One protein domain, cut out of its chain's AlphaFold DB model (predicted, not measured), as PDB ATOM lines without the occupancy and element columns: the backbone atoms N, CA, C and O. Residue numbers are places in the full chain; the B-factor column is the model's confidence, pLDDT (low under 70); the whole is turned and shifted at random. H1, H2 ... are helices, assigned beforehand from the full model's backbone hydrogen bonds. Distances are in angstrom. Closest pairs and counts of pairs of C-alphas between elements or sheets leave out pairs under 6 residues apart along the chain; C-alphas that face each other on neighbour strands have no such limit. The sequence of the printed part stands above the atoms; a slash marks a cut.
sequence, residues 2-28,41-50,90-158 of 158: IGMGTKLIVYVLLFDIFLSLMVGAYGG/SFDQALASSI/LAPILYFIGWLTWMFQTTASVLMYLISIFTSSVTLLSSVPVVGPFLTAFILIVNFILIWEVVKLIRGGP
ATOM      1  N   ILE A   2     274.721 431.006 330.075       54.72
ATOM      2  CA  ILE A   2     275.471 430.641 328.844       54.72
ATOM      3  C   ILE A   2     274.680 430.914 327.541       54.72
ATOM      4  O   ILE A   2     275.246 431.416 326.578       54.72
ATOM      5  N   GLY A   3     273.359 430.690 327.519       58.91
ATOM      6  CA  GLY A   3     272.541 430.865 326.305       58.91
ATOM      7  C   GLY A   3     272.252 432.311 325.864       58.91
ATOM      8  O   GLY A   3     271.853 432.513 324.722       58.91
ATOM      9  N   MET A   4     272.435 433.319 326.725       61.31
ATOM     10  CA  MET A   4     272.167 434.728 326.374       61.31
ATOM     11  C   MET A   4     273.424 435.483 325.917       61.31
ATOM     12  O   MET A   4     273.324 436.346 325.051       61.31
ATOM     13  N   GLY A   5     274.612 435.114 326.413       63.19
ATOM     14  CA  GLY A   5     275.880 435.666 325.911       63.19
ATOM     15  C   GLY A   5     276.110 435.325 324.436       63.19
ATOM     16  O   GLY A   5     276.469 436.190 323.644       63.19
ATOM     17  N   THR A   6     275.792 434.091 324.034       69.94
ATOM     18  CA  THR A   6     275.849 433.666 322.628       69.94
ATOM     19  C   THR A   6     274.864 434.439 321.749       69.94
ATOM     20  O   THR A   6     275.225 434.823 320.642       69.94
ATOM     21  N   LYS A   7     273.647 434.733 322.233       67.81
ATOM     22  CA  LYS A   7     272.659 435.532 321.481       67.81
ATOM     23  C   LYS A   7     273.152 436.955 321.216       67.81
ATOM     24  O   LYS A   7     273.034 437.429 320.094       67.81
ATOM     25  N   LEU A   8     273.751 437.603 322.218       73.00
ATOM     26  CA  LEU A   8     274.320 438.943 322.062       73.00
ATOM     27  C   LEU A   8     275.456 438.953 321.024       73.00
ATOM     28  O   LEU A   8     275.460 439.793 320.131       73.00
ATOM     29  N   ILE A   9     276.373 437.982 321.099       75.88
ATOM     30  CA  ILE A   9     277.479 437.833 320.137       75.88
ATOM     31  C   ILE A   9     276.940 437.636 318.712       75.88
ATOM     32  O   ILE A   9     277.426 438.266 317.775       75.88
ATOM     33  N   VAL A  10     275.911 436.802 318.547       74.75
ATOM     34  CA  VAL A  10     275.270 436.561 317.246       74.75
ATOM     35  C   VAL A  10     274.605 437.828 316.703       74.75
ATOM     36  O   VAL A  10     274.734 438.107 315.514       74.75
ATOM     37  N   TYR A  11     273.943 438.629 317.544       76.62
ATOM     38  CA  TYR A  11     273.338 439.889 317.101       76.62
ATOM     39  C   TYR A  11     274.372 440.931 316.676       76.62
ATOM     40  O   TYR A  11     274.155 441.616 315.679       76.62
ATOM     41  N   VAL A  12     275.507 441.020 317.372       76.25
ATOM     42  CA  VAL A  12     276.609 441.914 316.985       76.25
ATOM     43  C   VAL A  12     277.243 441.470 315.661       76.25
ATOM     44  O   VAL A  12     277.449 442.297 314.779       76.25
ATOM     45  N   LEU A  13     277.477 440.167 315.470       79.12
ATOM     46  CA  LEU A  13     278.004 439.636 314.205       79.12
ATOM     47  C   LEU A  13     277.045 439.853 313.032       79.12
ATOM     48  O   LEU A  13     277.473 440.238 311.945       79.12
ATOM     49  N   LEU A  14     275.745 439.624 313.237       75.31
ATOM     50  CA  LEU A  14     274.740 439.906 312.215       75.31
ATOM     51  C   LEU A  14     274.699 441.395 311.875       75.31
ATOM     52  O   LEU A  14     274.610 441.734 310.700       75.31
ATOM     53  N   PHE A  15     274.805 442.276 312.872       77.25
ATOM     54  CA  PHE A  15     274.864 443.717 312.651       77.25
ATOM     55  C   PHE A  15     276.041 444.116 311.753       77.25
ATOM     56  O   PHE A  15     275.812 444.794 310.754       77.25
ATOM     57  N   ASP A  16     277.257 443.640 312.035       71.50
ATOM     58  CA  ASP A  16     278.435 443.927 311.203       71.50
ATOM     59  C   ASP A  16     278.265 443.425 309.761       71.50
ATOM     60  O   ASP A  16     278.596 444.129 308.802       71.50
ATOM     61  N   ILE A  17     277.692 442.231 309.587       76.25
ATOM     62  CA  ILE A  17     277.414 441.664 308.262       76.25
ATOM     63  C   ILE A  17     276.388 442.519 307.512       76.25
ATOM     64  O   ILE A  17     276.613 442.858 306.351       76.25
ATOM     65  N   PHE A  18     275.279 442.906 308.152       74.12
ATOM     66  CA  PHE A  18     274.258 443.744 307.519       74.12
ATOM     67  C   PHE A  18     274.793 445.128 307.161       74.12
ATOM     68  O   PHE A  18     274.497 445.625 306.078       74.12
ATOM     69  N   LEU A  19     275.609 445.731 308.026       75.69
ATOM     70  CA  LEU A  19     276.211 447.036 307.771       75.69
ATOM     71  C   LEU A  19     277.173 446.961 306.576       75.69
ATOM     72  O   LEU A  19     277.082 447.780 305.664       75.69
ATOM     73  N   SER A  20     278.010 445.921 306.519       69.81
ATOM     74  CA  SER A  20     278.894 445.644 305.381       69.81
ATOM     75  C   SER A  20     278.120 445.417 304.074       69.81
ATOM     76  O   SER A  20     278.427 446.041 303.055       69.81
ATOM     77  N   LEU A  21     277.057 444.599 304.097       70.06
ATOM     78  CA  LEU A  21     276.202 444.364 302.928       70.06
ATOM     79  C   LEU A  21     275.482 445.633 302.466       70.06
ATOM     80  O   LEU A  21     275.383 445.864 301.265       70.06
ATOM     81  N   MET A  22     274.985 446.458 303.390       71.19
ATOM     82  CA  MET A  22     274.323 447.713 303.043       71.19
ATOM     83  C   MET A  22     275.304 448.700 302.419       71.19
ATOM     84  O   MET A  22     275.008 449.255 301.367       71.19
ATOM     85  N   VAL A  23     276.488 448.882 303.007       70.25
ATOM     86  CA  VAL A  23     277.530 449.751 302.439       70.25
ATOM     87  C   VAL A  23     277.957 449.256 301.052       70.25
ATOM     88  O   VAL A  23     278.075 450.061 300.130       70.25
ATOM     89  N   GLY A  24     278.098 447.940 300.866       67.50
ATOM     90  CA  GLY A  24     278.363 447.338 299.557       67.50
ATOM     91  C   GLY A  24     277.235 447.564 298.541       67.50
ATOM     92  O   GLY A  24     277.506 447.926 297.395       67.50
ATOM     93  N   ALA A  25     275.975 447.419 298.965       67.00
ATOM     94  CA  ALA A  25     274.792 447.591 298.120       67.00
ATOM     95  C   ALA A  25     274.559 449.054 297.713       67.00
ATOM     96  O   ALA A  25     274.337 449.329 296.536       67.00
ATOM     97  N   TYR A  26     274.661 450.003 298.650       67.81
ATOM     98  CA  TYR A  26     274.557 451.437 298.348       67.81
ATOM     99  C   TYR A  26     275.743 451.944 297.527       67.81
ATOM    100  O   TYR A  26     275.601 452.901 296.769       67.81
ATOM    101  N   GLY A  27     276.896 451.289 297.647       66.81
ATOM    102  CA  GLY A  27     278.060 451.562 296.821       66.81
ATOM    103  C   GLY A  27     277.979 451.018 295.392       66.81
ATOM    104  O   GLY A  27     278.839 451.350 294.580       66.81
ATOM    105  N   GLY A  28     276.997 450.161 295.082       68.50
ATOM    106  CA  GLY A  28     276.889 449.494 293.780       68.50
ATOM    107  C   GLY A  28     278.113 448.640 293.428       68.50
ATOM    108  O   GLY A  28     278.395 448.426 292.250       68.50
ATOM    109  N   SER A  41     295.506 422.989 276.856       91.38
ATOM    110  CA  SER A  41     294.773 421.960 276.106       91.38
ATOM    111  C   SER A  41     293.860 422.547 275.029       91.38
ATOM    112  O   SER A  41     293.688 421.940 273.973       91.38
ATOM    113  N   PHE A  42     293.306 423.737 275.274       89.69
ATOM    114  CA  PHE A  42     292.496 424.452 274.297       89.69
ATOM    115  C   PHE A  42     293.368 424.952 273.142       89.69
ATOM    116  O   PHE A  42     293.055 424.695 271.982       89.69
ATOM    117  N   ASP A  43     294.508 425.572 273.450       89.50
ATOM    118  CA  ASP A  43     295.437 426.074 272.431       89.50
ATOM    119  C   ASP A  43     296.075 424.938 271.624       89.50
ATOM    120  O   ASP A  43     296.291 425.064 270.421       89.50
ATOM    121  N   GLN A  44     296.312 423.786 272.254       90.44
ATOM    122  CA  GLN A  44     296.769 422.577 271.577       90.44
ATOM    123  C   GLN A  44     295.702 422.009 270.635       90.44
ATOM    124  O   GLN A  44     296.029 421.608 269.515       90.44
ATOM    125  N   ALA A  45     294.432 421.992 271.043       89.50
ATOM    126  CA  ALA A  45     293.327 421.584 270.177       89.50
ATOM    127  C   ALA A  45     293.179 422.541 268.981       89.50
ATOM    128  O   ALA A  45     293.038 422.102 267.840       89.50
ATOM    129  N   LEU A  46     293.304 423.847 269.221       88.88
ATOM    130  CA  LEU A  46     293.231 424.861 268.175       88.88
ATOM    131  C   LEU A  46     294.405 424.738 267.193       88.88
ATOM    132  O   LEU A  46     294.190 424.667 265.986       88.88
ATOM    133  N   ALA A  47     295.635 424.615 267.690       89.19
ATOM    134  CA  ALA A  47     296.827 424.453 266.861       89.19
ATOM    135  C   ALA A  47     296.830 423.137 266.064       89.19
ATOM    136  O   ALA A  47     297.261 423.111 264.914       89.19
ATOM    137  N   SER A  48     296.333 422.046 266.655       87.50
ATOM    138  CA  SER A  48     296.246 420.740 265.984       87.50
ATOM    139  C   SER A  48     295.131 420.655 264.942       87.50
ATOM    140  O   SER A  48     295.236 419.850 264.020       87.50
ATOM    141  N   SER A  49     294.104 421.506 265.038       88.88
ATOM    142  CA  SER A  49     293.058 421.617 264.010       88.88
ATOM    143  C   SER A  49     293.573 422.206 262.693       88.88
ATOM    144  O   SER A  49     293.003 421.963 261.629       88.88
ATOM    145  N   ILE A  50     294.673 422.958 262.749       89.06
ATOM    146  CA  ILE A  50     295.310 423.530 261.571       89.06
ATOM    147  C   ILE A  50     296.206 422.444 260.973       89.06
ATOM    148  O   ILE A  50     297.300 422.155 261.468       89.06
ATOM    149  N   LEU A  90     302.807 425.150 267.235       91.31
ATOM    150  CA  LEU A  90     302.472 426.541 267.567       91.31
ATOM    151  C   LEU A  90     301.768 426.686 268.923       91.31
ATOM    152  O   LEU A  90     301.686 427.802 269.437       91.31
ATOM    153  N   ALA A  91     301.285 425.593 269.527       91.81
ATOM    154  CA  ALA A  91     300.526 425.636 270.778       91.81
ATOM    155  C   ALA A  91     301.234 426.397 271.922       91.81
ATOM    156  O   ALA A  91     300.574 427.212 272.563       91.81
ATOM    157  N   PRO A  92     302.557 426.247 272.159       92.00
ATOM    158  CA  PRO A  92     303.252 427.020 273.192       92.00
ATOM    159  C   PRO A  92     303.226 428.532 272.950       92.00
ATOM    160  O   PRO A  92     303.101 429.305 273.897       92.00
ATOM    161  N   ILE A  93     303.320 428.962 271.687       93.06
ATOM    162  CA  ILE A  93     303.305 430.384 271.316       93.06
ATOM    163  C   ILE A  93     301.901 430.956 271.520       93.06
ATOM    164  O   ILE A  93     301.753 432.018 272.122       93.06
ATOM    165  N   LEU A  94     300.871 430.236 271.067       91.19
ATOM    166  CA  LEU A  94     299.473 430.637 271.242       91.19
ATOM    167  C   LEU A  94     299.100 430.728 272.725       91.19
ATOM    168  O   LEU A  94     298.561 431.749 273.156       91.19
ATOM    169  N   TYR A  95     299.491 429.725 273.515       93.56
ATOM    170  CA  TYR A  95     299.285 429.717 274.959       93.56
ATOM    171  C   TYR A  95     299.974 430.895 275.650       93.56
ATOM    172  O   TYR A  95     299.366 431.566 276.480       93.56
ATOM    173  N   PHE A  96     301.225 431.195 275.293       94.06
ATOM    174  CA  PHE A  96     301.949 432.320 275.880       94.06
ATOM    175  C   PHE A  96     301.267 433.667 275.589       94.06
ATOM    176  O   PHE A  96     301.127 434.495 276.489       94.06
ATOM    177  N   ILE A  97     300.795 433.877 274.356       93.19
ATOM    178  CA  ILE A  97     300.064 435.095 273.973       93.19
ATOM    179  C   ILE A  97     298.727 435.187 274.725       93.19
ATOM    180  O   ILE A  97     298.378 436.255 275.240       93.19
ATOM    181  N   GLY A  98     297.994 434.076 274.831       92.94
ATOM    182  CA  GLY A  98     296.752 433.998 275.601       92.94
ATOM    183  C   GLY A  98     296.972 434.311 277.082       92.94
ATOM    184  O   GLY A  98     296.267 435.144 277.653       92.94
ATOM    185  N   TRP A  99     297.999 433.717 277.688       94.25
ATOM    186  CA  TRP A  99     298.400 433.968 279.072       94.25
ATOM    187  C   TRP A  99     298.774 435.433 279.313       94.25
ATOM    188  O   TRP A  99     298.301 436.042 280.275       94.25
ATOM    189  N   LEU A 100     299.559 436.030 278.414       94.06
ATOM    190  CA  LEU A 100     299.940 437.438 278.506       94.06
ATOM    191  C   LEU A 100     298.706 438.351 278.440       94.06
ATOM    192  O   LEU A 100     298.565 439.274 279.240       94.06
ATOM    193  N   THR A 101     297.778 438.057 277.528       92.62
ATOM    194  CA  THR A 101     296.512 438.794 277.392       92.62
ATOM    195  C   THR A 101     295.672 438.689 278.667       92.62
ATOM    196  O   THR A 101     295.167 439.696 279.167       92.62
ATOM    197  N   TRP A 102     295.575 437.488 279.239       94.69
ATOM    198  CA  TRP A 102     294.856 437.238 280.486       94.69
ATOM    199  C   TRP A 102     295.447 438.010 281.676       94.69
ATOM    200  O   TRP A 102     294.692 438.577 282.470       94.69
ATOM    201  N   MET A 103     296.778 438.109 281.778       93.31
ATOM    202  CA  MET A 103     297.449 438.898 282.821       93.31
ATOM    203  C   MET A 103     297.039 440.375 282.776       93.31
ATOM    204  O   MET A 103     296.706 440.965 283.810       93.31
ATOM    205  N   PHE A 104     297.010 440.976 281.581       93.69
ATOM    206  CA  PHE A 104     296.584 442.368 281.411       93.69
ATOM    207  C   PHE A 104     295.099 442.564 281.731       93.69
ATOM    208  O   PHE A 104     294.752 443.500 282.450       93.69
ATOM    209  N   GLN A 105     294.225 441.669 281.260       93.19
ATOM    210  CA  GLN A 105     292.785 441.737 281.537       93.19
ATOM    211  C   GLN A 105     292.472 441.595 283.031       93.19
ATOM    212  O   GLN A 105     291.659 442.348 283.574       93.19
ATOM    213  N   THR A 106     293.144 440.665 283.710       91.81
ATOM    214  CA  THR A 106     292.987 440.446 285.152       91.81
ATOM    215  C   THR A 106     293.438 441.675 285.933       91.81
ATOM    216  O   THR A 106     292.696 442.183 286.772       91.81
ATOM    217  N   THR A 107     294.615 442.214 285.605       88.75
ATOM    218  CA  THR A 107     295.147 443.420 286.256       88.75
ATOM    219  C   THR A 107     294.218 444.619 286.055       88.75
ATOM    220  O   THR A 107     293.885 445.304 287.018       88.75
ATOM    221  N   ALA A 108     293.740 444.846 284.827       90.06
ATOM    222  CA  ALA A 108     292.799 445.922 284.525       90.06
ATOM    223  C   ALA A 108     291.480 445.772 285.301       90.06
ATOM    224  O   ALA A 108     290.991 446.746 285.869       90.06
ATOM    225  N   SER A 109     290.938 444.555 285.391       90.06
ATOM    226  CA  SER A 109     289.697 444.278 286.128       90.06
ATOM    227  C   SER A 109     289.843 444.564 287.623       90.06
ATOM    228  O   SER A 109     288.968 445.185 288.226       90.06
ATOM    229  N   VAL A 110     290.973 444.173 288.222       88.75
ATOM    230  CA  VAL A 110     291.269 444.455 289.634       88.75
ATOM    231  C   VAL A 110     291.461 445.954 289.874       88.75
ATOM    232  O   VAL A 110     290.913 446.492 290.834       88.75
ATOM    233  N   LEU A 111     292.188 446.655 289.000       89.44
ATOM    234  CA  LEU A 111     292.383 448.105 289.115       89.44
ATOM    235  C   LEU A 111     291.060 448.872 289.010       89.44
ATOM    236  O   LEU A 111     290.788 449.740 289.837       89.44
ATOM    237  N   MET A 112     290.212 448.522 288.042       88.44
ATOM    238  CA  MET A 112     288.889 449.130 287.889       88.44
ATOM    239  C   MET A 112     287.999 448.864 289.104       88.44
ATOM    240  O   MET A 112     287.301 449.768 289.560       88.44
ATOM    241  N   TYR A 113     288.068 447.661 289.677       84.94
ATOM    242  CA  TYR A 113     287.371 447.349 290.921       84.94
ATOM    243  C   TYR A 113     287.851 448.226 292.086       84.94
ATOM    244  O   TYR A 113     287.026 448.825 292.775       84.94
ATOM    245  N   LEU A 114     289.163 448.395 292.272       85.38
ATOM    246  CA  LEU A 114     289.696 449.285 293.309       85.38
ATOM    247  C   LEU A 114     289.231 450.736 293.117       85.38
ATOM    248  O   LEU A 114     288.772 451.366 294.067       85.38
ATOM    249  N   ILE A 115     289.273 451.253 291.886       86.44
ATOM    250  CA  ILE A 115     288.776 452.601 291.564       86.44
ATOM    251  C   ILE A 115     287.270 452.716 291.838       86.44
ATOM    252  O   ILE A 115     286.812 453.747 292.338       86.44
ATOM    253  N   SER A 116     286.496 451.661 291.565       84.06
ATOM    254  CA  SER A 116     285.062 451.627 291.863       84.06
ATOM    255  C   SER A 116     284.787 451.727 293.366       84.06
ATOM    256  O   SER A 116     283.913 452.494 293.761       84.06
ATOM    257  N   ILE A 117     285.592 451.065 294.211       80.75
ATOM    258  CA  ILE A 117     285.495 451.174 295.674       80.75
ATOM    259  C   ILE A 117     285.753 452.614 296.120       80.75
ATOM    260  O   ILE A 117     284.981 453.155 296.913       80.75
ATOM    261  N   PHE A 118     286.806 453.259 295.608       78.38
ATOM    262  CA  PHE A 118     287.111 454.649 295.959       78.38
ATOM    263  C   PHE A 118     285.998 455.609 295.524       78.38
ATOM    264  O   PHE A 118     285.541 456.426 296.321       78.38
ATOM    265  N   THR A 119     285.519 455.478 294.289       80.69
ATOM    266  CA  THR A 119     284.462 456.340 293.735       80.69
ATOM    267  C   THR A 119     283.142 456.160 294.486       80.69
ATOM    268  O   THR A 119     282.489 457.138 294.855       80.69
ATOM    269  N   SER A 120     282.779 454.912 294.785       76.56
ATOM    270  CA  SER A 120     281.641 454.565 295.640       76.56
ATOM    271  C   SER A 120     281.776 455.184 297.032       76.56
ATOM    272  O   SER A 120     280.855 455.850 297.500       76.56
ATOM    273  N   SER A 121     282.946 455.058 297.663       72.38
ATOM    274  CA  SER A 121     283.190 455.604 299.004       72.38
ATOM    275  C   SER A 121     283.009 457.125 299.041       72.38
ATOM    276  O   SER A 121     282.386 457.655 299.960       72.38
ATOM    277  N   VAL A 122     283.485 457.837 298.013       74.94
ATOM    278  CA  VAL A 122     283.275 459.289 297.863       74.94
ATOM    279  C   VAL A 122     281.798 459.618 297.630       74.94
ATOM    280  O   VAL A 122     281.273 460.561 298.221       74.94
ATOM    281  N   THR A 123     281.100 458.821 296.820       74.88
ATOM    282  CA  THR A 123     279.666 458.999 296.547       74.88
ATOM    283  C   THR A 123     278.839 458.818 297.821       74.88
ATOM    284  O   THR A 123     277.992 459.659 298.128       74.88
ATOM    285  N   LEU A 124     279.134 457.789 298.617       72.12
ATOM    286  CA  LEU A 124     278.521 457.555 299.925       72.12
ATOM    287  C   LEU A 124     278.782 458.718 300.885       72.12
ATOM    288  O   LEU A 124     277.850 459.187 301.536       72.12
ATOM    289  N   LEU A 125     280.014 459.234 300.919       70.56
ATOM    290  CA  LEU A 125     280.368 460.388 301.746       70.56
ATOM    291  C   LEU A 125     279.606 461.656 301.322       70.56
ATOM    292  O   LEU A 125     279.122 462.405 302.165       70.56
ATOM    293  N   SER A 126     279.437 461.884 300.019       71.31
ATOM    294  CA  SER A 126     278.638 463.008 299.506       71.31
ATOM    295  C   SER A 126     277.130 462.827 299.732       71.31
ATOM    296  O   SER A 126     276.393 463.803 299.838       71.31
ATOM    297  N   SER A 127     276.681 461.578 299.882       70.25
ATOM    298  CA  SER A 127     275.286 461.212 300.137       70.25
ATOM    299  C   SER A 127     274.947 461.152 301.627       70.25
ATOM    300  O   SER A 127     273.824 460.791 301.972       70.25
ATOM    301  N   VAL A 128     275.869 461.529 302.523       65.75
ATOM    302  CA  VAL A 128     275.643 461.585 303.980       65.75
ATOM    303  C   VAL A 128     274.359 462.336 304.368       65.75
ATOM    304  O   VAL A 128     273.667 461.851 305.257       65.75
ATOM    305  N   PRO A 129     273.935 463.434 303.712       67.12
ATOM    306  CA  PRO A 129     272.658 464.074 304.044       67.12
ATOM    307  C   PRO A 129     271.414 463.211 303.761       67.12
ATOM    308  O   PRO A 129     270.371 463.435 304.366       67.12
ATOM    309  N   VAL A 130     271.509 462.229 302.857       67.44
ATOM    310  CA  VAL A 130     270.395 461.363 302.424       67.44
ATOM    311  C   VAL A 130     270.479 459.977 303.072       67.44
ATOM    312  O   VAL A 130     269.498 459.470 303.606       67.44
ATOM    313  N   VAL A 131     271.669 459.374 303.070       67.06
ATOM    314  CA  VAL A 131     271.941 458.036 303.616       67.06
ATOM    315  C   VAL A 131     272.233 458.098 305.117       67.06
ATOM    316  O   VAL A 131     271.913 457.163 305.847       67.06
ATOM    317  N   GLY A 132     272.781 459.212 305.607       68.25
ATOM    318  CA  GLY A 132     273.086 459.430 307.022       68.25
ATOM    319  C   GLY A 132     271.858 459.310 307.920       68.25
ATOM    320  O   GLY A 132     271.895 458.480 308.820       68.25
ATOM    321  N   PRO A 133     270.737 460.016 307.663       70.62
ATOM    322  CA  PRO A 133     269.521 459.860 308.462       70.62
ATOM    323  C   PRO A 133     268.988 458.420 308.487       70.62
ATOM    324  O   PRO A 133     268.533 457.953 309.531       70.62
ATOM    325  N   PHE A 134     269.088 457.694 307.368       70.00
ATOM    326  CA  PHE A 134     268.672 456.294 307.269       70.00
ATOM    327  C   PHE A 134     269.578 455.362 308.090       70.00
ATOM    328  O   PHE A 134     269.081 454.586 308.908       70.00
ATOM    329  N   LEU A 135     270.902 455.477 307.939       70.88
ATOM    330  CA  LEU A 135     271.872 454.713 308.728       70.88
ATOM    331  C   LEU A 135     271.760 455.044 310.217       70.88
ATOM    332  O   LEU A 135     271.768 454.136 311.042       70.88
ATOM    333  N   THR A 136     271.599 456.319 310.580       69.00
ATOM    334  CA  THR A 136     271.405 456.743 311.970       69.00
ATOM    335  C   THR A 136     270.134 456.141 312.559       69.00
ATOM    336  O   THR A 136     270.202 455.588 313.652       69.00
ATOM    337  N   ALA A 137     269.001 456.183 311.849       68.06
ATOM    338  CA  ALA A 137     267.755 455.572 312.314       68.06
ATOM    339  C   ALA A 137     267.895 454.053 312.501       68.06
ATOM    340  O   ALA A 137     267.472 453.512 313.523       68.06
ATOM    341  N   PHE A 138     268.545 453.367 311.558       71.19
ATOM    342  CA  PHE A 138     268.777 451.927 311.635       71.19
ATOM    343  C   PHE A 138     269.707 451.548 312.800       71.19
ATOM    344  O   PHE A 138     269.385 450.661 313.590       71.19
ATOM    345  N   ILE A 139     270.817 452.273 312.974       75.12
ATOM    346  CA  ILE A 139     271.749 452.102 314.099       75.12
ATOM    347  C   ILE A 139     271.051 452.361 315.439       75.12
ATOM    348  O   ILE A 139     271.327 451.656 316.410       75.12
ATOM    349  N   LEU A 140     270.140 453.336 315.512       75.81
ATOM    350  CA  LEU A 140     269.354 453.628 316.715       75.81
ATOM    351  C   LEU A 140     268.422 452.470 317.080       75.81
ATOM    352  O   LEU A 140     268.383 452.063 318.238       75.81
ATOM    353  N   ILE A 141     267.714 451.910 316.095       77.75
ATOM    354  CA  ILE A 141     266.821 450.761 316.291       77.75
ATOM    355  C   ILE A 141     267.613 449.543 316.781       77.75
ATOM    356  O   ILE A 141     267.214 448.894 317.747       77.75
ATOM    357  N   VAL A 142     268.763 449.250 316.166       76.62
ATOM    358  CA  VAL A 142     269.594 448.108 316.573       76.62
ATOM    359  C   VAL A 142     270.218 448.327 317.951       76.62
ATOM    360  O   VAL A 142     270.169 447.423 318.783       76.62
ATOM    361  N   ASN A 143     270.740 449.522 318.246       76.69
ATOM    362  CA  ASN A 143     271.242 449.837 319.587       76.69
ATOM    363  C   ASN A 143     270.148 449.721 320.646       76.69
ATOM    364  O   ASN A 143     270.406 449.195 321.723       76.69
ATOM    365  N   PHE A 144     268.925 450.157 320.345       79.69
ATOM    366  CA  PHE A 144     267.795 449.991 321.252       79.69
ATOM    367  C   PHE A 144     267.524 448.510 321.553       79.69
ATOM    368  O   PHE A 144     267.354 448.145 322.716       79.69
ATOM    369  N   ILE A 145     267.563 447.640 320.537       81.38
ATOM    370  CA  ILE A 145     267.413 446.186 320.705       81.38
ATOM    371  C   ILE A 145     268.564 445.604 321.539       81.38
ATOM    372  O   ILE A 145     268.315 444.853 322.479       81.38
ATOM    373  N   LEU A 146     269.815 445.972 321.251       77.38
ATOM    374  CA  LEU A 146     270.983 445.481 321.991       77.38
ATOM    375  C   LEU A 146     270.956 445.920 323.461       77.38
ATOM    376  O   LEU A 146     271.154 445.097 324.351       77.38
ATOM    377  N   ILE A 147     270.652 447.192 323.730       81.50
ATOM    378  CA  ILE A 147     270.503 447.724 325.092       81.50
ATOM    379  C   ILE A 147     269.361 447.009 325.817       81.50
ATOM    380  O   ILE A 147     269.501 446.659 326.988       81.50
ATOM    381  N   TRP A 148     268.242 446.749 325.141       79.75
ATOM    382  CA  TRP A 148     267.119 446.016 325.720       79.75
ATOM    383  C   TRP A 148     267.493 444.582 326.114       79.75
ATOM    384  O   TRP A 148     267.156 444.138 327.213       79.75
ATOM    385  N   GLU A 149     268.247 443.874 325.272       75.25
ATOM    386  CA  GLU A 149     268.769 442.541 325.597       75.25
ATOM    387  C   GLU A 149     269.769 442.586 326.771       75.25
ATOM    388  O   GLU A 149     269.730 441.721 327.647       75.25
ATOM    389  N   VAL A 150     270.594 443.635 326.876       75.25
ATOM    390  CA  VAL A 150     271.464 443.868 328.047       75.25
ATOM    391  C   VAL A 150     270.652 444.140 329.320       75.25
ATOM    392  O   VAL A 150     270.970 443.620 330.389       75.25
ATOM    393  N   VAL A 151     269.563 444.906 329.238       78.31
ATOM    394  CA  VAL A 151     268.682 445.163 330.389       78.31
ATOM    395  C   VAL A 151     267.982 443.881 330.852       78.31
ATOM    396  O   VAL A 151     267.887 443.648 332.060       78.31
ATOM    397  N   LYS A 152     267.528 443.022 329.929       74.50
ATOM    398  CA  LYS A 152     266.974 441.696 330.267       74.50
ATOM    399  C   LYS A 152     267.995 440.812 330.977       74.50
ATOM    400  O   LYS A 152     267.667 440.215 332.001       74.50
ATOM    401  N   LEU A 153     269.234 440.801 330.478       70.12
ATOM    402  CA  LEU A 153     270.364 440.088 331.079       70.12
ATOM    403  C   LEU A 153     270.596 440.496 332.542       70.12
ATOM    404  O   LEU A 153     270.794 439.632 333.393       70.12
ATOM    405  N   ILE A 154     270.537 441.796 332.844       75.56
ATOM    406  CA  ILE A 154     270.746 442.324 334.203       75.56
ATOM    407  C   ILE A 154     269.558 442.011 335.125       75.56
ATOM    408  O   ILE A 154     269.749 441.749 336.311       75.56
ATOM    409  N   ARG A 155     268.324 442.024 334.606       74.06
ATOM    410  CA  ARG A 155     267.100 441.810 335.403       74.06
ATOM    411  C   ARG A 155     266.775 440.338 335.678       74.06
ATOM    412  O   ARG A 155     265.804 440.067 336.378       74.06
ATOM    413  N   GLY A 156     267.557 439.396 335.148       59.62
ATOM    414  CA  GLY A 156     267.362 437.959 335.373       59.62
ATOM    415  C   GLY A 156     266.085 437.380 334.749       59.62
ATOM    416  O   GLY A 156     265.672 436.287 335.128       59.62
ATOM    417  N   GLY A 157     265.446 438.103 333.823       59.44
ATOM    418  CA  GLY A 157     264.265 437.621 333.102       59.44
ATOM    419  C   GLY A 157     264.633 436.672 331.950       59.44
ATOM    420  O   GLY A 157     265.784 436.702 331.512       59.44
ATOM    421  N   PRO A 158     263.694 435.830 331.469       55.78
ATOM    422  CA  PRO A 158     263.890 435.027 330.259       55.78
ATOM    423  C   PRO A 158     264.157 435.875 329.004       55.78
ATOM    424  O   PRO A 158     263.684 437.034 328.932       55.78
TER     425      PRO A 158
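This is residues 2 to 28, 41 to 50 and 90 to 158 of the 158 residues of an uncharacterized protein of Sulfolobus islandicus (strain L.S.2.15 / Lassen #1) (UniProt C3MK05). Helices H3 and H4 meet near their ends as an L; H1 lies side by side with H4 inside the corner, and short H2 packs on H3's far end. The 106 printed residues include four named helices, H1 to H4 in order, and no named strand: all helix. The whole is extended, radius of gyration of the C-alphas 25.4 A, spanning 80 by 40 by 16 A.

H1, residues 2 to 26, touches H4, residues 128 to 155, with residues 4 to 15 alone, at a shallow tilt of 4 degrees, opposite ways; the closest C-alphas, of Leu 8 and Leu 146, are 7.3 A apart. H2, residues 41 to 49, touches H3, residues 90 to 126, at its residues 90 to 95 alone; the closest C-alphas, of Gln 44 and Ala 91, are 4.9 A apart. H3 and H4 are about perpendicular at 80 degrees, close but not clearly touching; their closest C-alphas, of Leu 124 and Val 131, are 7.6 A apart. Every O i to N i+4 pair is within hydrogen-bond range in H2 and H3, 19 of 21 in H1 and 22 of 24 in H4.

H1 begins at C-alpha 2 (275.471, 430.641, 328.844) and measures 36.9 A, H2 12.2 A, H3 54.0 A and H4 38.1 A, ending at C-alpha 155 (267.100, 441.810, 335.403).

Cuts leave 37.3 A between C-alphas 28 and 41, and 9.8 A between 50 and 90. The link from H3 to H4 is tight. 22 printed residues have pLDDT under 70, among them residues 2 to 7.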